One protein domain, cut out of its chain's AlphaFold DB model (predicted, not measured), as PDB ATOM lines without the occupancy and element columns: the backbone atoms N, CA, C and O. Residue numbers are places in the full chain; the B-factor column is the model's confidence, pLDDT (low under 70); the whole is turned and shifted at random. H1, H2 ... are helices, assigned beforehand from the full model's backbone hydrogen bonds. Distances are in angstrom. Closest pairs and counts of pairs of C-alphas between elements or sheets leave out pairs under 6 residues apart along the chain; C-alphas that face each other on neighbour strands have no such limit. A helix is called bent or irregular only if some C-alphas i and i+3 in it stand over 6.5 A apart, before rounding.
ATOM      1  N   ASP A  92     192.362 139.652 285.828       84.31
ATOM      2  CA  ASP A  92     192.168 138.726 286.951       84.31
ATOM      3  C   ASP A  92     192.586 137.287 286.600       84.31
ATOM      4  O   ASP A  92     193.149 136.572 287.429       84.31
ATOM      5  N   LEU A  93     192.332 136.848 285.359       86.19
ATOM      6  CA  LEU A  93     192.768 135.533 284.874       86.19
ATOM      7  C   LEU A  93     194.288 135.478 284.698       86.19
ATOM      8  O   LEU A  93     194.903 134.486 285.080       86.19
ATOM      9  N   PHE A  94     194.899 136.547 284.180       88.19
ATOM     10  CA  PHE A  94     196.356 136.672 284.122       88.19
ATOM     11  C   PHE A  94     196.982 136.563 285.522       88.19
ATOM     12  O   PHE A  94     197.865 135.734 285.732       88.19
ATOM     13  N   GLU A  95     196.497 137.345 286.491       89.06
ATOM     14  CA  GLU A  95     197.017 137.338 287.863       89.06
ATOM     15  C   GLU A  95     196.859 135.959 288.523       89.06
ATOM     16  O   GLU A  95     197.796 135.437 289.138       89.06
ATOM     17  N   LYS A  96     195.689 135.333 288.357       88.06
ATOM     18  CA  LYS A  96     195.402 134.007 288.906       88.06
ATOM     19  C   LYS A  96     196.333 132.931 288.345       88.06
ATOM     20  O   LYS A  96     196.863 132.141 289.125       88.06
ATOM     21  N   GLU A  97     196.527 132.888 287.025       88.44
ATOM     22  CA  GLU A  97     197.390 131.888 286.381       88.44
ATOM     23  C   GLU A  97     198.883 132.138 286.657       88.44
ATOM     24  O   GLU A  97     199.661 131.192 286.780       88.44
ATOM     25  N   LEU A  98     199.296 133.398 286.833       86.81
ATOM     26  CA  LEU A  98     200.666 133.719 287.234       86.81
ATOM     27  C   LEU A  98     200.961 133.221 288.657       86.81
ATOM     28  O   LEU A  98     201.990 132.589 288.900       86.81
ATOM     29  N   TYR A  99     200.047 133.457 289.604       85.25
ATOM     30  CA  TYR A  99     200.211 132.987 290.983       85.25
ATOM     31  C   TYR A  99     200.023 131.476 291.151       85.25
ATOM     32  O   TYR A  99     200.556 130.922 292.112       85.25
ATOM     33  N   SER A 100     199.301 130.804 290.248       81.31
ATOM     34  CA  SER A 100     199.191 129.337 290.237       81.31
ATOM     35  C   SER A 100     200.447 128.645 289.686       81.31
ATOM     36  O   SER A 100     200.568 127.428 289.804       81.31
ATOM     37  N   GLY A 101     201.384 129.406 289.104       78.50
ATOM     38  CA  GLY A 101     202.601 128.885 288.478       78.50
ATOM     39  C   GLY A 101     202.407 128.431 287.028       78.50
ATOM     40  O   GLY A 101     203.345 127.911 286.427       78.50
ATOM     41  N   ASN A 102     201.230 128.645 286.429       83.75
ATOM     42  CA  ASN A 102     200.967 128.300 285.034       83.75
ATOM     43  C   ASN A 102     201.409 129.425 284.089       83.75
ATOM     44  O   ASN A 102     200.607 130.154 283.495       83.75
ATOM     45  N   ILE A 103     202.728 129.559 283.941       84.75
ATOM     46  CA  ILE A 103     203.351 130.658 283.193       84.75
ATOM     47  C   ILE A 103     202.857 130.719 281.752       84.75
ATOM     48  O   ILE A 103     202.602 131.795 281.218       84.75
ATOM     49  N   ARG A 104     202.682 129.565 281.115       82.75
ATOM     50  CA  ARG A 104     202.253 129.489 279.721       82.75
ATOM     51  C   ARG A 104     200.873 130.111 279.495       82.75
ATOM     52  O   ARG A 104     200.699 130.869 278.541       82.75
ATOM     53  N   LEU A 105     199.898 129.790 280.351       84.56
ATOM     54  CA  LEU A 105     198.559 130.383 280.272       84.56
ATOM     55  C   LEU A 105     198.581 131.860 280.656       84.56
ATOM     56  O   LEU A 105     197.944 132.664 279.980       84.56
ATOM     57  N   SER A 106     199.370 132.226 281.669       86.50
ATOM     58  CA  SER A 106     199.591 133.622 282.048       86.50
ATOM     59  C   SER A 106     200.112 134.450 280.866       86.50
ATOM     60  O   SER A 106     199.545 135.491 280.541       86.50
ATOM     61  N   VAL A 107     201.150 133.982 280.166       86.31
ATOM     62  CA  VAL A 107     201.680 134.649 278.966       86.31
ATOM     63  C   VAL A 107     200.623 134.705 277.859       86.31
ATOM     64  O   VAL A 107     200.470 135.739 277.217       86.31
ATOM     65  N   GLY A 108     199.840 133.637 277.673       85.50
ATOM     66  CA  GLY A 108     198.729 133.619 276.719       85.50
ATOM     67  C   GLY A 108     197.675 134.697 276.992       85.50
ATOM     68  O   GLY A 108     197.289 135.413 276.069       85.50
ATOM     69  N   HIS A 109     197.240 134.853 278.248       85.69
ATOM     70  CA  HIS A 109     196.305 135.908 278.652       85.69
ATOM     71  C   HIS A 109     196.909 137.302 278.489       85.69
ATOM     72  O   HIS A 109     196.236 138.191 277.978       85.69
ATOM     73  N   LEU A 110     198.184 137.487 278.842       84.62
ATOM     74  CA  LEU A 110     198.890 138.750 278.630       84.62
ATOM     75  C   LEU A 110     198.933 139.124 277.140       84.62
ATOM     76  O   LEU A 110     198.595 140.247 276.778       84.62
ATOM     77  N   CYS A 111     199.294 138.185 276.260       82.88
ATOM     78  CA  CYS A 111     199.305 138.412 274.814       82.88
ATOM     79  C   CYS A 111     197.906 138.732 274.272       82.88
ATOM     80  O   CYS A 111     197.761 139.670 273.494       82.88
ATOM     81  N   ALA A 112     196.875 138.001 274.699       82.81
ATOM     82  CA  ALA A 112     195.499 138.269 274.291       82.81
ATOM     83  C   ALA A 112     195.007 139.650 274.759       82.81
ATOM     84  O   ALA A 112     194.378 140.355 273.977       82.81
ATOM     85  N   LEU A 113     195.347 140.079 275.979       80.31
ATOM     86  CA  LEU A 113     195.019 141.418 276.483       80.31
ATOM     87  C   LEU A 113     195.741 142.526 275.708       80.31
ATOM     88  O   LEU A 113     195.152 143.563 275.436       80.31
ATOM     89  N   ILE A 114     196.994 142.298 275.306       75.56
ATOM     90  CA  ILE A 114     197.760 143.253 274.491       75.56
ATOM     91  C   ILE A 114     197.187 143.375 273.068       75.56
ATOM     92  O   ILE A 114     197.261 144.445 272.470       75.56
ATOM     93  N   ILE A 115     196.671 142.281 272.498       73.69
ATOM     94  CA  ILE A 115     196.304 142.206 271.074       73.69
ATOM     95  C   ILE A 115     194.808 142.458 270.829       73.69
ATOM     96  O   ILE A 115     194.459 143.106 269.843       73.69
ATOM     97  N   CYS A 116     193.922 141.920 271.672       65.94
ATOM     98  CA  CYS A 116     192.475 141.890 271.422       65.94
ATOM     99  C   CYS A 116     191.701 143.032 272.078       65.94
ATOM    100  O   CYS A 116     190.702 143.483 271.517       65.94
ATOM    101  N   GLU A 117     192.148 143.533 273.229       58.12
ATOM    102  CA  GLU A 117     191.681 144.830 273.706       58.12
ATOM    103  C   GLU A 117     192.461 145.889 272.924       58.12
ATOM    104  O   GLU A 117     193.684 145.870 272.936       58.12
ATOM    105  N   TYR A 118     191.770 146.757 272.174       43.47
ATOM    106  CA  TYR A 118     192.328 147.753 271.241       43.47
ATOM    107  C   TYR A 118     193.219 148.817 271.917       43.47
ATOM    108  O   TYR A 118     192.942 150.017 271.887       43.47
ATOM    109  N   VAL A 119     194.325 148.391 272.508       44.53
ATOM    110  CA  VAL A 119     195.261 149.210 273.251       44.53
ATOM    111  C   VAL A 119     196.630 148.986 272.635       44.53
ATOM    112  O   VAL A 119     197.283 147.968 272.831       44.53
ATOM    113  N   LYS A 120     197.085 149.984 271.869       54.16
ATOM    114  CA  LYS A 120     198.503 150.131 271.517       54.16
ATOM    115  C   LYS A 120     199.317 149.876 272.791       54.16
ATOM    116  O   LYS A 120     198.961 150.441 273.824       54.16
ATOM    117  N   VAL A 121     200.409 149.110 272.716       52.56
ATOM    118  CA  VAL A 121     201.317 148.764 273.841       52.56
ATOM    119  C   VAL A 121     201.565 149.934 274.820       52.56
ATOM    120  O   VAL A 121     201.696 149.738 276.024       52.56
ATOM    121  N   ASN A 122     201.535 151.171 274.316       53.53
ATOM    122  CA  ASN A 122     201.691 152.427 275.051       53.53
ATOM    123  C   ASN A 122     200.556 152.827 276.023       53.53
ATOM    124  O   ASN A 122     200.743 153.814 276.733       53.53
ATOM    125  N   GLN A 123     199.406 152.143 276.067       56.75
ATOM    126  CA  GLN A 123     198.328 152.442 277.035       56.75
ATOM    127  C   GLN A 123     198.015 151.278 277.988       56.75
ATOM    128  O   GLN A 123     197.064 151.375 278.762       56.75
ATOM    129  N   LEU A 124     198.820 150.205 277.980       67.75
ATOM    130  CA  LEU A 124     198.741 149.184 279.024       67.75
ATOM    131  C   LEU A 124     199.053 149.858 280.378       67.75
ATOM    132  O   LEU A 124     200.052 150.581 280.469       67.75
ATOM    133  N   PRO A 125     198.244 149.662 281.435       74.25
ATOM    134  CA  PRO A 125     198.513 150.231 282.753       74.25
ATOM    135  C   PRO A 125     199.689 149.497 283.417       74.25
ATOM    136  O   PRO A 125     199.505 148.692 284.330       74.25
ATOM    137  N   MET A 126     200.911 149.785 282.949       76.19
ATOM    138  CA  MET A 126     202.162 149.099 283.309       76.19
ATOM    139  C   MET A 126     202.363 148.974 284.819       76.19
ATOM    140  O   MET A 126     202.831 147.950 285.295       76.19
ATOM    141  N   ILE A 127     201.942 149.987 285.579       77.94
ATOM    142  CA  ILE A 127     202.054 150.026 287.042       77.94
ATOM    143  C   ILE A 127     201.360 148.819 287.691       77.94
ATOM    144  O   ILE A 127     201.926 148.196 288.586       77.94
ATOM    145  N   ILE A 128     200.157 148.466 287.226       78.88
ATOM    146  CA  ILE A 128     199.340 147.406 287.831       78.88
ATOM    147  C   ILE A 128     199.949 146.029 287.520       78.88
ATOM    148  O   ILE A 128     200.119 145.204 288.416       78.88
ATOM    149  N   TYR A 129     200.357 145.803 286.269       84.31
ATOM    150  CA  TYR A 129     201.011 144.556 285.855       84.31
ATOM    151  C   TYR A 129     202.380 144.374 286.522       84.31
ATOM    152  O   TYR A 129     202.692 143.278 286.991       84.31
ATOM    153  N   ARG A 130     203.174 145.450 286.633       84.50
ATOM    154  CA  ARG A 130     204.465 145.437 287.336       84.50
ATOM    155  C   ARG A 130     204.275 145.064 288.799       84.50
ATOM    156  O   ARG A 130     205.009 144.228 289.304       84.50
ATOM    157  N   GLN A 131     203.266 145.622 289.469       84.31
ATOM    158  CA  GLN A 131     202.981 145.308 290.869       84.31
ATOM    159  C   GLN A 131     202.654 143.819 291.077       84.31
ATOM    160  O   GLN A 131     203.155 143.214 292.028       84.31
ATOM    161  N   VAL A 132     201.870 143.210 290.181       87.69
ATOM    162  CA  VAL A 132     201.561 141.770 290.222       87.69
ATOM    163  C   VAL A 132     202.814 140.920 290.005       87.69
ATOM    164  O   VAL A 132     203.074 140.009 290.791       87.69
ATOM    165  N   ILE A 133     203.641 141.249 289.008       87.62
ATOM    166  CA  ILE A 133     204.882 140.508 288.731       87.62
ATOM    167  C   ILE A 133     205.896 140.672 289.872       87.62
ATOM    168  O   ILE A 133     206.460 139.679 290.327       87.62
ATOM    169  N   SER A 134     206.078 141.877 290.417       87.38
ATOM    170  CA  SER A 134     206.920 142.108 291.598       87.38
ATOM    171  C   SER A 134     206.430 141.313 292.813       87.38
ATOM    172  O   SER A 134     207.230 140.742 293.555       87.38
ATOM    173  N   THR A 135     205.112 141.219 293.012       86.38
ATOM    174  CA  THR A 135     204.523 140.418 294.095       86.38
ATOM    175  C   THR A 135     204.782 138.926 293.880       86.38
ATOM    176  O   THR A 135     205.174 138.227 294.815       86.38
ATOM    177  N   TRP A 136     204.621 138.437 292.650       89.25
ATOM    178  CA  TRP A 136     204.926 137.058 292.268       89.25
ATOM    179  C   TRP A 136     206.409 136.711 292.470       89.25
ATOM    180  O   TRP A 136     206.714 135.725 293.137       89.25
ATOM    181  N   LEU A 137     207.332 137.551 291.998       86.25
ATOM    182  CA  LEU A 137     208.778 137.363 292.172       86.25
ATOM    183  C   LEU A 137     209.192 137.375 293.650       86.25
ATOM    184  O   LEU A 137     210.016 136.564 294.067       86.25
ATOM    185  N   THR A 138     208.580 138.238 294.464       84.50
ATOM    186  CA  THR A 138     208.814 138.282 295.917       84.50
ATOM    187  C   THR A 138     208.318 137.001 296.606       84.50
ATOM    188  O   THR A 138     208.982 136.468 297.500       84.50
ATOM    189  N   ARG A 139     207.171 136.455 296.171       83.88
ATOM    190  CA  ARG A 139     206.667 135.147 296.633       83.88
ATOM    191  C   ARG A 139     207.597 134.007 296.224       83.88
ATOM    192  O   ARG A 139     207.875 133.141 297.044       83.88
ATOM    193  N   LEU A 140     208.125 134.032 295.000       83.31
ATOM    194  CA  LEU A 140     209.102 133.042 294.547       83.31
ATOM    195  C   LEU A 140     210.395 133.112 295.365       83.31
ATOM    196  O   LEU A 140     210.852 132.078 295.847       83.31
ATOM    197  N   ARG A 141     210.938 134.313 295.595       80.25
ATOM    198  CA  ARG A 141     212.133 134.518 296.429       80.25
ATOM    199  C   ARG A 141     211.931 133.988 297.851       80.25
ATOM    200  O   ARG A 141     212.724 133.178 298.312       80.25
ATOM    201  N   SER A 142     210.843 134.380 298.512       77.44
ATOM    202  CA  SER A 142     210.538 133.910 299.874       77.44
ATOM    203  C   SER A 142     210.278 132.401 299.939       77.44
ATOM    204  O   SER A 142     210.695 131.752 300.893       77.44
ATOM    205  N   SER A 143     209.649 131.811 298.918       75.00
ATOM    206  CA  SER A 143     209.483 130.353 298.839       75.00
ATOM    207  C   SER A 143     210.810 129.613 298.647       75.00
ATOM    208  O   SER A 143     210.970 128.517 299.183       75.00
ATOM    209  N   ALA A 144     211.760 130.228 297.933       69.44
ATOM    210  CA  ALA A 144     213.092 129.677 297.723       69.44
ATOM    211  C   ALA A 144     213.957 129.733 298.988       69.44
ATOM    212  O   ALA A 144     214.695 128.797 299.271       69.44
ATOM    213  N   GLU A 145     213.807 130.790 299.788       65.62
ATOM    214  CA  GLU A 145     214.490 130.944 301.080       65.62
ATOM    215  C   GLU A 145     213.957 129.977 302.160       65.62
ATOM    216  O   GLU A 145     214.669 129.668 303.112       65.62
ATOM    217  N   LEU A 146     212.717 129.485 302.029       61.69
ATOM    218  CA  LEU A 146     212.058 128.630 303.030       61.69
ATOM    219  C   LEU A 146     212.156 127.120 302.749       61.69
ATOM    220  O   LEU A 146     212.023 126.331 303.682       61.69
ATOM    221  N   ASN A 147     212.365 126.705 301.495       58.94
ATOM    222  CA  ASN A 147     212.348 125.299 301.081       58.94
ATOM    223  C   ASN A 147     213.633 124.925 300.320       58.94
ATOM    224  O   ASN A 147     213.788 125.308 299.161       58.94
ATOM    225  N   GLU A 148     214.496 124.091 300.915       51.12
ATOM    226  CA  GLU A 148     215.757 123.618 300.297       51.12
ATOM    227  C   GLU A 148     215.559 122.828 298.982       51.12
ATOM    228  O   GLU A 148     216.463 122.781 298.156       51.12
ATOM    229  N   ASN A 149     214.366 122.264 298.737       51.16
ATOM    230  CA  ASN A 149     214.019 121.521 297.509       51.16
ATOM    231  C   ASN A 149     213.221 122.347 296.478       51.16
ATOM    232  O   ASN A 149     212.580 121.785 295.585       51.16
ATOM    233  N   SER A 150     213.168 123.670 296.621       59.78
ATOM    234  CA  SER A 150     212.410 124.529 295.707       59.78
ATOM    235  C   SER A 150     213.138 124.742 294.373       59.78
ATOM    236  O   SER A 150     214.359 124.857 294.300       59.78
ATOM    237  N   ILE A 151     212.365 124.778 293.285       64.81
ATOM    238  CA  ILE A 151     212.868 125.064 291.936       64.81
ATOM    239  C   ILE A 151     213.430 126.491 291.905       64.81
ATOM    240  O   ILE A 151     212.765 127.417 292.371       64.81
ATOM    241  N   GLU A 152     214.620 126.676 291.318       77.19
ATOM    242  CA  GLU A 152     215.261 127.991 291.214       77.19
ATOM    243  C   GLU A 152     214.296 129.027 290.592       77.19
ATOM    244  O   GLU A 152     213.816 128.807 289.474       77.19
ATOM    245  N   PRO A 153     214.032 130.179 291.249       80.06
ATOM    246  CA  PRO A 153     213.096 131.201 290.760       80.06
ATOM    247  C   PRO A 153     213.355 131.657 289.318       80.06
ATOM    248  O   PRO A 153     212.423 131.961 288.574       80.06
ATOM    249  N   MET A 154     214.622 131.647 288.896       83.94
ATOM    250  CA  MET A 154     215.042 132.033 287.547       83.94
ATOM    251  C   MET A 154     214.548 131.069 286.457       83.94
ATOM    252  O   MET A 154     214.448 131.474 285.300       83.94
ATOM    253  N   ARG A 155     214.169 129.829 286.800       83.00
ATOM    254  CA  ARG A 155     213.572 128.877 285.850       83.00
ATOM    255  C   ARG A 155     212.178 129.314 285.402       83.00
ATOM    256  O   ARG A 155     211.875 129.264 284.216       83.00
ATOM    257  N   TYR A 156     211.374 129.835 286.327       83.31
ATOM    258  CA  TYR A 156     210.052 130.382 286.023       83.31
ATOM    259  C   TYR A 156     210.144 131.636 285.136       83.31
ATOM    260  O   TYR A 156     209.367 131.821 284.200       83.31
ATOM    261  N   VAL A 157     211.147 132.484 285.378       83.94
ATOM    262  CA  VAL A 157     211.436 133.647 284.525       83.94
ATOM    263  C   VAL A 157     211.875 133.213 283.123       83.94
ATOM    264  O   VAL A 157     211.411 133.767 282.126       83.94
ATOM    265  N   LEU A 158     212.751 132.209 283.030       85.44
ATOM    266  CA  LEU A 158     213.207 131.652 281.759       85.44
ATOM    267  C   LEU A 158     212.040 131.082 280.940       85.44
ATOM    268  O   LEU A 158     211.951 131.328 279.737       85.44
ATOM    269  N   GLU A 159     211.124 130.355 281.580       82.62
ATOM    270  CA  GLU A 159     209.902 129.857 280.943       82.62
ATOM    271  C   GLU A 159     209.017 131.005 280.439       82.62
ATOM    272  O   GLU A 159     208.552 130.961 279.297       82.62
ATOM    273  N   PHE A 160     208.866 132.078 281.222       85.75
ATOM    274  CA  PHE A 160     208.117 133.270 280.814       85.75
ATOM    275  C   PHE A 160     208.704 133.898 279.543       85.75
ATOM    276  O   PHE A 160     207.988 134.107 278.563       85.75
ATOM    277  N   LEU A 161     210.023 134.125 279.521       84.38
ATOM    278  CA  LEU A 161     210.750 134.661 278.360       84.38
ATOM    279  C   LEU A 161     210.687 133.737 277.138       84.38
ATOM    280  O   LEU A 161     210.712 134.202 275.999       84.38
ATOM    281  N   THR A 162     210.607 132.425 277.367       82.62
ATOM    282  CA  THR A 162     210.553 131.421 276.300       82.62
ATOM    283  C   THR A 162     209.181 131.378 275.628       82.62
ATOM    284  O   THR A 162     209.112 131.201 274.407       82.62
ATOM    285  N   TYR A 163     208.095 131.511 276.395       81.94
ATOM    286  CA  TYR A 163     206.731 131.508 275.858       81.94
ATOM    287  C   TYR A 163     206.310 132.852 275.273       81.94
ATOM    288  O   TYR A 163     205.436 132.868 274.408       81.94
ATOM    289  N   LEU A 164     206.917 133.959 275.708       81.50
ATOM    290  CA  LEU A 164     206.598 135.282 275.187       81.50
ATOM    291  C   LEU A 164     207.038 135.394 273.709       81.50
ATOM    292  O   LEU A 164     208.231 135.277 273.413       81.50
ATOM    293  N   PRO A 165     206.105 135.596 272.762       74.44
ATOM    294  CA  PRO A 165     206.438 135.732 271.354       74.44
ATOM    295  C   PRO A 165     207.064 137.104 271.106       74.44
ATOM    296  O   PRO A 165     206.592 138.103 271.639       74.44
ATOM    297  N   ILE A 166     208.092 137.163 270.259       67.69
ATOM    298  CA  ILE A 166     208.751 138.417 269.878       67.69
ATOM    299  C   ILE A 166     207.798 139.199 268.961       67.69
ATOM    300  O   ILE A 166     207.729 138.957 267.757       67.69
ATOM    301  N   LEU A 167     207.014 140.104 269.546       59.19
ATOM    302  CA  LEU A 167     206.070 140.971 268.838       59.19
ATOM    303  C   LEU A 167     206.581 142.419 268.789       59.19
ATOM    304  O   LEU A 167     207.343 142.869 269.646       59.19
ATOM    305  N   ILE A 168     206.120 143.170 267.785       44.56
ATOM    306  CA  ILE A 168     206.457 144.586 267.579       44.56
ATOM    307  C   ILE A 168     206.004 145.402 268.811       44.56
ATOM    308  O   ILE A 168     204.826 145.392 269.158       44.56
ATOM    309  N   GLY A 169     206.944 146.089 269.481       53.19
ATOM    310  CA  GLY A 169     206.681 147.002 270.611       53.19
ATOM    311  C   GLY A 169     207.062 146.509 272.023       53.19
ATOM    312  O   GLY A 169     206.850 147.235 272.989       53.19
ATOM    313  N   GLN A 170     207.640 145.312 272.186       60.78
ATOM    314  CA  GLN A 170     207.796 144.667 273.505       60.78
ATOM    315  C   GLN A 170     209.114 144.894 274.270       60.78
ATOM    316  O   GLN A 170     209.206 144.434 275.408       60.78
ATOM    317  N   GLN A 171     210.108 145.617 273.733       65.12
ATOM    318  CA  GLN A 171     211.348 145.904 274.485       65.12
ATOM    319  C   GLN A 171     211.035 146.539 275.848       65.12
ATOM    320  O   GLN A 171     211.526 146.091 276.880       65.12
ATOM    321  N   ARG A 172     210.108 147.500 275.854       67.06
ATOM    322  CA  ARG A 172     209.631 148.169 277.063       67.06
ATOM    323  C   ARG A 172     208.889 147.235 278.025       67.06
ATOM    324  O   ARG A 172     209.062 147.356 279.227       67.06
ATOM    325  N   ILE A 173     208.083 146.299 277.513       69.62
ATOM    326  CA  ILE A 173     207.323 145.333 278.328       69.62
ATOM    327  C   ILE A 173     208.285 144.405 279.064       69.62
ATOM    328  O   ILE A 173     208.187 144.267 280.277       69.62
ATOM    329  N   VAL A 174     209.234 143.788 278.357       77.12
ATOM    330  CA  VAL A 174     210.183 142.863 278.991       77.12
ATOM    331  C   VAL A 174     211.103 143.603 279.963       77.12
ATOM    332  O   VAL A 174     211.385 143.093 281.047       77.12
ATOM    333  N   GLN A 175     211.515 144.824 279.618       78.38
ATOM    334  CA  GLN A 175     212.375 145.641 280.467       78.38
ATOM    335  C   GLN A 175     211.663 146.124 281.746       78.38
ATOM    336  O   GLN A 175     212.142 145.823 282.836       78.38
ATOM    337  N   GLU A 176     210.508 146.793 281.636       76.94
ATOM    338  CA  GLU A 176     209.796 147.389 282.783       76.94
ATOM    339  C   GLU A 176     209.006 146.362 283.619       76.94
ATOM    340  O   GLU A 176     208.897 146.518 284.836       76.94
ATOM    341  N   LEU A 177     208.418 145.326 282.996       78.12
ATOM    342  CA  LEU A 177     207.560 144.367 283.708       78.12
ATOM    343  C   LEU A 177     208.316 143.170 284.277       78.12
ATOM    344  O   LEU A 177     207.825 142.581 285.235       78.12
ATOM    345  N   LEU A 178     209.457 142.784 283.699       83.00
ATOM    346  CA  LEU A 178     210.163 141.563 284.094       83.00
ATOM    347  C   LEU A 178     211.588 141.846 284.579       83.00
ATOM    348  O   LEU A 178     211.901 141.512 285.718       83.00
ATOM    349  N   LEU A 179     212.440 142.480 283.766       82.62
ATOM    350  CA  LEU A 179     213.861 142.643 284.105       82.62
ATOM    351  C   LEU A 179     214.105 143.619 285.259       82.62
ATOM    352  O   LEU A 179     214.831 143.271 286.185       82.62
ATOM    353  N   GLU A 180     213.473 144.794 285.248       83.44
ATOM    354  CA  GLU A 180     213.589 145.759 286.348       83.44
ATOM    355  C   GLU A 180     213.128 145.174 287.701       83.44
ATOM    356  O   GLU A 180     213.903 145.233 288.656       83.44
ATOM    357  N   PRO A 181     211.935 144.545 287.821       82.44
ATOM    358  CA  PRO A 181     211.533 143.871 289.056       82.44
ATOM    359  C   PRO A 181     212.484 142.764 289.511       82.44
ATOM    360  O   PRO A 181     212.668 142.582 290.712       82.44
ATOM    361  N   ILE A 182     213.080 142.009 288.583       82.81
ATOM    362  CA  ILE A 182     214.066 140.978 288.933       82.81
ATOM    363  C   ILE A 182     215.311 141.622 289.530       82.81
ATOM    364  O   ILE A 182     215.783 141.164 290.568       82.81
ATOM    365  N   ASP A 183     215.820 142.681 288.904       80.31
ATOM    366  CA  ASP A 183     217.008 143.379 289.385       80.31
ATOM    367  C   ASP A 183     216.747 144.085 290.726       80.31
ATOM    368  O   ASP A 183     217.640 144.104 291.562       80.31
ATOM    369  N   GLU A 184     215.529 144.585 290.980       80.62
ATOM    370  CA  GLU A 184     215.106 145.164 292.271       80.62
ATOM    371  C   GLU A 184     214.929 144.118 293.384       80.62
ATOM    372  O   GLU A 184     215.278 144.367 294.539       80.62
ATOM    373  N   ILE A 185     214.354 142.953 293.067       79.44
ATOM    374  CA  ILE A 185     213.990 141.939 294.069       79.44
ATOM    375  C   ILE A 185     215.144 140.986 294.343       79.44
ATOM    376  O   ILE A 185     215.252 140.505 295.463       79.44
ATOM    377  N   PHE A 186     216.004 140.698 293.372       74.88
ATOM    378  CA  PHE A 186     217.125 139.765 293.511       74.88
ATOM    379  C   PHE A 186     218.481 140.485 293.551       74.88
ATOM    380  O   PHE A 186     219.495 139.879 293.203       74.88
ATOM    381  N   VAL A 187     218.509 141.758 293.985       65.38
ATOM    382  CA  VAL A 187     219.747 142.523 294.224       65.38
ATOM    383  C   VAL A 187     220.740 141.659 294.996       65.38
ATOM    384  O   VAL A 187     220.400 141.102 296.042       65.38
ATOM    385  N   ASN A 188     221.960 141.577 294.459       55.75
ATOM    386  CA  ASN A 188     223.092 140.864 295.038       55.75
ATOM    387  C   ASN A 188     223.320 141.330 296.487       55.75
ATOM    388  O   ASN A 188     223.962 142.354 296.719       55.75
ATOM    389  N   ASN A 189     222.807 140.576 297.460       45.62
ATOM    390  CA  ASN A 189     223.354 140.623 298.808       45.62
ATOM    391  C   ASN A 189     224.812 140.152 298.704       45.62
ATOM    392  O   ASN A 189     225.104 139.229 297.945       45.62
ATOM    393  N   GLU A 190     225.715 140.808 299.433       46.56
ATOM    394  CA  GLU A 190     227.179 140.682 299.313       46.56
ATOM    395  C   GLU A 190     227.733 139.242 299.467       46.56
ATOM    396  O   GLU A 190     228.911 139.013 299.185       46.56
ATOM    397  N   ASP A 191     226.884 138.270 299.820       47.09
ATOM    398  CA  ASP A 191     227.225 136.870 300.074       47.09
ATOM    399  C   ASP A 191     226.983 135.900 298.891       47.09
ATOM    400  O   ASP A 191     227.610 134.842 298.861       47.09
ATOM    401  N   ASP A 192     226.184 136.247 297.869       45.44
ATOM    402  CA  ASP A 192     225.981 135.399 296.671       45.44
ATOM    403  C   ASP A 192     226.930 135.811 295.534       45.44
ATOM    404  O   ASP A 192     226.551 136.182 294.416       45.44
ATOM    405  N   GLN A 193     228.227 135.764 295.824       50.59
ATOM    406  CA  GLN A 193     229.246 135.833 294.786       50.59
ATOM    407  C   GLN A 193     229.097 134.600 293.895       50.59
ATOM    408  O   GLN A 193     229.263 133.485 294.371       50.59
ATOM    409  N   ILE A 194     228.766 134.796 292.616       51.56
ATOM    410  CA  ILE A 194     229.516 134.282 291.450       51.56
ATOM    411  C   ILE A 194     228.776 134.671 290.135       51.56
ATOM    412  O   ILE A 194     229.456 134.872 289.128       51.56
ATOM    413  N   PHE A 195     227.443 134.869 290.103       54.06
ATOM    414  CA  PHE A 195     226.706 135.245 288.869       54.06
ATOM    415  C   PHE A 195     225.615 136.302 289.080       54.06
ATOM    416  O   PHE A 195     224.839 136.205 290.025       54.06
ATOM    417  N   ASN A 196     225.484 137.254 288.147       72.06
ATOM    418  CA  ASN A 196     224.327 138.158 288.120       72.06
ATOM    419  C   ASN A 196     223.036 137.412 287.701       72.06
ATOM    420  O   ASN A 196     223.083 136.331 287.109       72.06
ATOM    421  N   THR A 197     221.864 137.979 288.005       74.56
ATOM    422  CA  THR A 197     220.530 137.409 287.698       74.56
ATOM    423  C   THR A 197     220.401 136.955 286.238       74.56
ATOM    424  O   THR A 197     219.924 135.857 285.953       74.56
ATOM    425  N   ARG A 198     220.917 137.753 285.300       81.75
ATOM    426  CA  ARG A 198     220.878 137.482 283.852       81.75
ATOM    427  C   ARG A 198     221.780 136.314 283.432       81.75
ATOM    428  O   ARG A 198     221.403 135.543 282.549       81.75
ATOM    429  N   GLN A 199     222.928 136.135 284.084       75.56
ATOM    430  CA  GLN A 199     223.823 134.985 283.907       75.56
ATOM    431  C   GLN A 199     223.220 133.702 284.480       75.56
ATOM    432  O   GLN A 199     223.384 132.637 283.886       75.56
ATOM    433  N   ARG A 200     222.494 133.789 285.602       79.31
ATOM    434  CA  ARG A 200     221.758 132.646 286.167       79.31
ATOM    435  C   ARG A 200     220.698 132.137 285.189       79.31
ATOM    436  O   ARG A 200     220.671 130.945 284.897       79.31
ATOM    437  N   ILE A 201     219.920 133.043 284.587       82.94
ATOM    438  CA  ILE A 201     218.941 132.706 283.535       82.94
ATOM    439  C   ILE A 201     219.625 132.015 282.345       82.94
ATOM    440  O   ILE A 201     219.159 130.976 281.881       82.94
ATOM    441  N   TRP A 202     220.759 132.547 281.876       82.81
ATOM    442  CA  TRP A 202     221.505 131.965 280.752       82.81
ATOM    443  C   TRP A 202     222.029 130.551 281.039       82.81
ATOM    444  O   TRP A 202     222.019 129.688 280.160       82.81
ATOM    445  N   LYS A 203     222.484 130.294 282.270       79.75
ATOM    446  CA  LYS A 203     222.991 128.979 282.685       79.75
ATOM    447  C   LYS A 203     221.908 127.912 282.759       79.75
ATOM    448  O   LYS A 203     222.184 126.766 282.425       79.75
ATOM    449  N   LEU A 204     220.701 128.292 283.167       80.50
ATOM    450  CA  LEU A 204     219.554 127.386 283.231       80.50
ATOM    451  C   LEU A 204     218.995 127.024 281.848       80.50
ATOM    452  O   LEU A 204     218.260 126.046 281.723       80.50
ATOM    453  N   ALA A 205     219.314 127.806 280.814       82.94
ATOM    454  CA  ALA A 205     218.749 127.641 279.484       82.94
ATOM    455  C   ALA A 205     219.369 126.471 278.703       82.94
ATOM    456  O   ALA A 205     220.588 126.366 278.544       82.94
ATOM    457  N   ASN A 206     218.509 125.628 278.123       80.38
ATOM    458  CA  ASN A 206     218.914 124.624 277.138       80.38
ATOM    459  C   ASN A 206     219.237 125.269 275.771       80.38
ATOM    460  O   ASN A 206     218.987 126.453 275.552       80.38
ATOM    461  N   ALA A 207     219.771 124.493 274.818       70.25
ATOM    462  CA  ALA A 207     220.194 125.013 273.510       70.25
ATOM    463  C   ALA A 207     219.082 125.774 272.753       70.25
ATOM    464  O   ALA A 207     219.333 126.835 272.190       70.25
ATOM    465  N   LYS A 208     217.834 125.283 272.794       71.62
ATOM    466  CA  LYS A 208     216.684 125.919 272.126       71.62
ATOM    467  C   LYS A 208     216.262 127.222 272.816       71.62
ATOM    468  O   LYS A 208     215.861 128.175 272.151       71.62
ATOM    469  N   GLN A 209     216.343 127.268 274.144       80.50
ATOM    470  CA  GLN A 209     216.054 128.464 274.939       80.50
ATOM    471  C   GLN A 209     217.150 129.525 274.779       80.50
ATOM    472  O   GLN A 209     216.825 130.704 274.677       80.50
ATOM    473  N   LYS A 210     218.424 129.124 274.670       81.00
ATOM    474  CA  LYS A 210     219.550 130.040 274.413       81.00
ATOM    475  C   LYS A 210     219.387 130.798 273.103       81.00
ATOM    476  O   LYS A 210     219.490 132.017 273.124       81.00
ATOM    477  N   SER A 211     218.987 130.134 272.016       74.69
ATOM    478  CA  SER A 211     218.696 130.829 270.751       74.69
ATOM    479  C   SER A 211     217.591 131.886 270.889       74.69
ATOM    480  O   SER A 211     217.651 132.927 270.243       74.69
ATOM    481  N   LYS A 212     216.585 131.669 271.752       76.31
ATOM    482  CA  LYS A 212     215.567 132.695 272.052       76.31
ATOM    483  C   LYS A 212     216.115 133.828 272.924       76.31
ATOM    484  O   LYS A 212     215.785 134.987 272.683       76.31
ATOM    485  N   LEU A 213     216.944 133.511 273.918       81.44
ATOM    486  CA  LEU A 213     217.598 134.510 274.765       81.44
ATOM    487  C   LEU A 213     218.578 135.383 273.978       81.44
ATOM    488  O   LEU A 213     218.647 136.572 274.255       81.44
ATOM    489  N   GLU A 214     219.279 134.842 272.982       81.19
ATOM    490  CA  GLU A 214     220.153 135.612 272.083       81.19
ATOM    491  C   GLU A 214     219.366 136.675 271.320       81.19
ATOM    492  O   GLU A 214     219.776 137.836 271.266       81.19
ATOM    493  N   VAL A 215     218.185 136.318 270.801       77.50
ATOM    494  CA  VAL A 215     217.305 137.282 270.130       77.50
ATOM    495  C   VAL A 215     216.859 138.378 271.101       77.50
ATOM    496  O   VAL A 215     216.948 139.559 270.765       77.50
ATOM    497  N   TRP A 216     216.466 138.024 272.329       80.31
ATOM    498  CA  TRP A 216     216.186 139.017 273.373       80.31
ATOM    499  C   TRP A 216     217.421 139.848 273.749       80.31
ATOM    500  O   TRP A 216     217.298 141.047 273.968       80.31
ATOM    501  N   GLY A 217     218.613 139.252 273.771       81.19
ATOM    502  CA  GLY A 217     219.880 139.921 274.051       81.19
ATOM    503  C   GLY A 217     220.212 140.993 273.021       81.19
ATOM    504  O   GLY A 217     220.612 142.098 273.385       81.19
ATOM    505  N   HIS A 218     219.979 140.705 271.741       77.00
ATOM    506  CA  HIS A 218     220.112 141.686 270.668       77.00
ATOM    507  C   HIS A 218     219.035 142.776 270.725       77.00
ATOM    508  O   HIS A 218     219.349 143.938 270.487       77.00
ATOM    509  N   LEU A 219     217.788 142.430 271.067       73.50
ATOM    510  CA  LEU A 219     216.675 143.388 271.136       73.50
ATOM    511  C   LEU A 219     216.752 144.334 272.343       73.50
ATOM    512  O   LEU A 219     216.386 145.497 272.225       73.50
ATOM    513  N   LEU A 220     217.201 143.841 273.498       77.38
ATOM    514  CA  LEU A 220     217.256 144.583 274.766       77.38
ATOM    515  C   LEU A 220     218.648 145.157 275.070       77.38
ATOM    516  O   LEU A 220     218.845 145.755 276.121       77.38
ATOM    517  N   ASP A 221     219.609 144.947 274.170       77.38
ATOM    518  CA  ASP A 221     221.018 145.304 274.337       77.38
ATOM    519  C   ASP A 221     221.707 144.643 275.561       77.38
ATOM    520  O   ASP A 221     222.670 145.172 276.107       77.38
ATOM    521  N   ILE A 222     221.305 143.423 275.945       78.62
ATOM    522  CA  ILE A 222     221.869 142.677 277.093       78.62
ATOM    523  C   ILE A 222     223.105 141.875 276.671       78.62
ATOM    524  O   ILE A 222     223.003 140.821 276.040       78.62
ATOM    525  N   ASP A 223     224.290 142.363 277.031       73.88
ATOM    526  CA  ASP A 223     225.576 141.758 276.662       73.88
ATOM    527  C   ASP A 223     225.750 140.312 277.141       73.88
ATOM    528  O   ASP A 223     226.426 139.523 276.474       73.88
ATOM    529  N   GLU A 224     225.148 139.954 278.276       73.19
ATOM    530  CA  GLU A 224     225.213 138.611 278.852       73.19
ATOM    531  C   GLU A 224     224.558 137.545 277.969       73.19
ATOM    532  O   GLU A 224     224.928 136.378 278.071       73.19
ATOM    533  N   TRP A 225     223.626 137.936 277.096       81.25
ATOM    534  CA  TRP A 225     222.904 137.029 276.199       81.25
ATOM    535  C   TRP A 225     223.378 137.120 274.736       81.25
ATOM    536  O   TRP A 225     222.944 136.317 273.923       81.25
ATOM    537  N   LYS A 226     224.281 138.056 274.384       71.62
ATOM    538  CA  LYS A 226     224.775 138.270 273.000       71.62
ATOM    539  C   LYS A 226     226.016 137.457 272.613       71.62
ATOM    540  O   LYS A 226     226.326 137.358 271.432       71.62
TER     541      LYS A 226
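What this domain is: This is residues 92 to 226 of the 953 residues of the protein "Hypothetical protein" of Rotaria sp. Silwood2 (UniProt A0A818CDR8). Two helices, H4 and H5, run side by side in opposite directions through the middle, with the long H3 over one side of the pair and H6 and H7 crossing the other side at steep angles. H1 and H2 fold as a hairpin beside H3 and H4, H8 closes off H6 and H7, and residues 189 to 194 stick out as a free loop. The printed part has 135 residues with eight named helices, H1 to H8 in order, and no named strand: all helix, its packing mostly crossed. It is compact, with a radius of gyration of the C-alphas of 14.8 A, and spans 46 by 32 by 24 A.

How they stand to each other: Start at H1, residues 92 to 99, which forms a helical hairpin with H2, residues 103 to 116, at a shallow tilt of 27 degrees; their closest C-alphas, of Phe 94 and Ser 106, are 4.9 A apart. Next comes H3, residues 126 to 146, which only just touches H1, with 3 pairs of C-alphas within 8 A, the closest those of Tyr 99 and Trp 136 at 6.4 A. The hub is H4, residues 153 to 163, touching four helices. It forms a hairpin with H3, closest at C-alphas 140 and 153, 5.8 A, and touches H2 at C-alphas 103 and 160, 5.9 A. Look then at H5, residues 171 to 185: it touches H3 at C-alphas 130 and 177, 4.9 A, at a steep tilt of 37 degrees, only just beyond shallow. H6, residues 197 to 204, is about perpendicular to H4 at 75 degrees, closest at C-alphas 154 and 201, 5.6 A. H7, residues 207 to 220, is about perpendicular to H4 at 82 degrees, closest at C-alphas 162 and 209, 6.4 A. H8, residues 223 to 226, touches H7 at C-alphas 217 and 225, 4.7 A. In H1, H2, H3, H4 and H6 every O i to N i+4 pair is within hydrogen-bond range; H5 has 9 of 11, H7 9 of 10, and H8 is too short for one.

Where its parts are: Find C-alpha 92 at (192.168, 138.726, 286.951), where H1 begins. H2 covers 19.6 A and H3 30.1 A, from C-alpha 126 at (202.162, 149.099, 283.309). H4 covers 16.2 A, H5 20.2 A and H7 19.8 A. H5 is irregular, but only just: C-alphas 177 and 180 are 6.7 A apart. H8 ends at C-alpha 226, (224.775, 138.270, 273.000).

The domain as a whole: The two C-alphas farthest apart, of Tyr 118 and Asp 191, are 46.6 A apart. The printed part has no cut, and its one long link, 11 residues, joins H5 to H6. The mean pLDDT of the printed part is 74.9; look for values under 70 at residues 116 to 124, 144 to 151, 166 to 173 and 187 to 195.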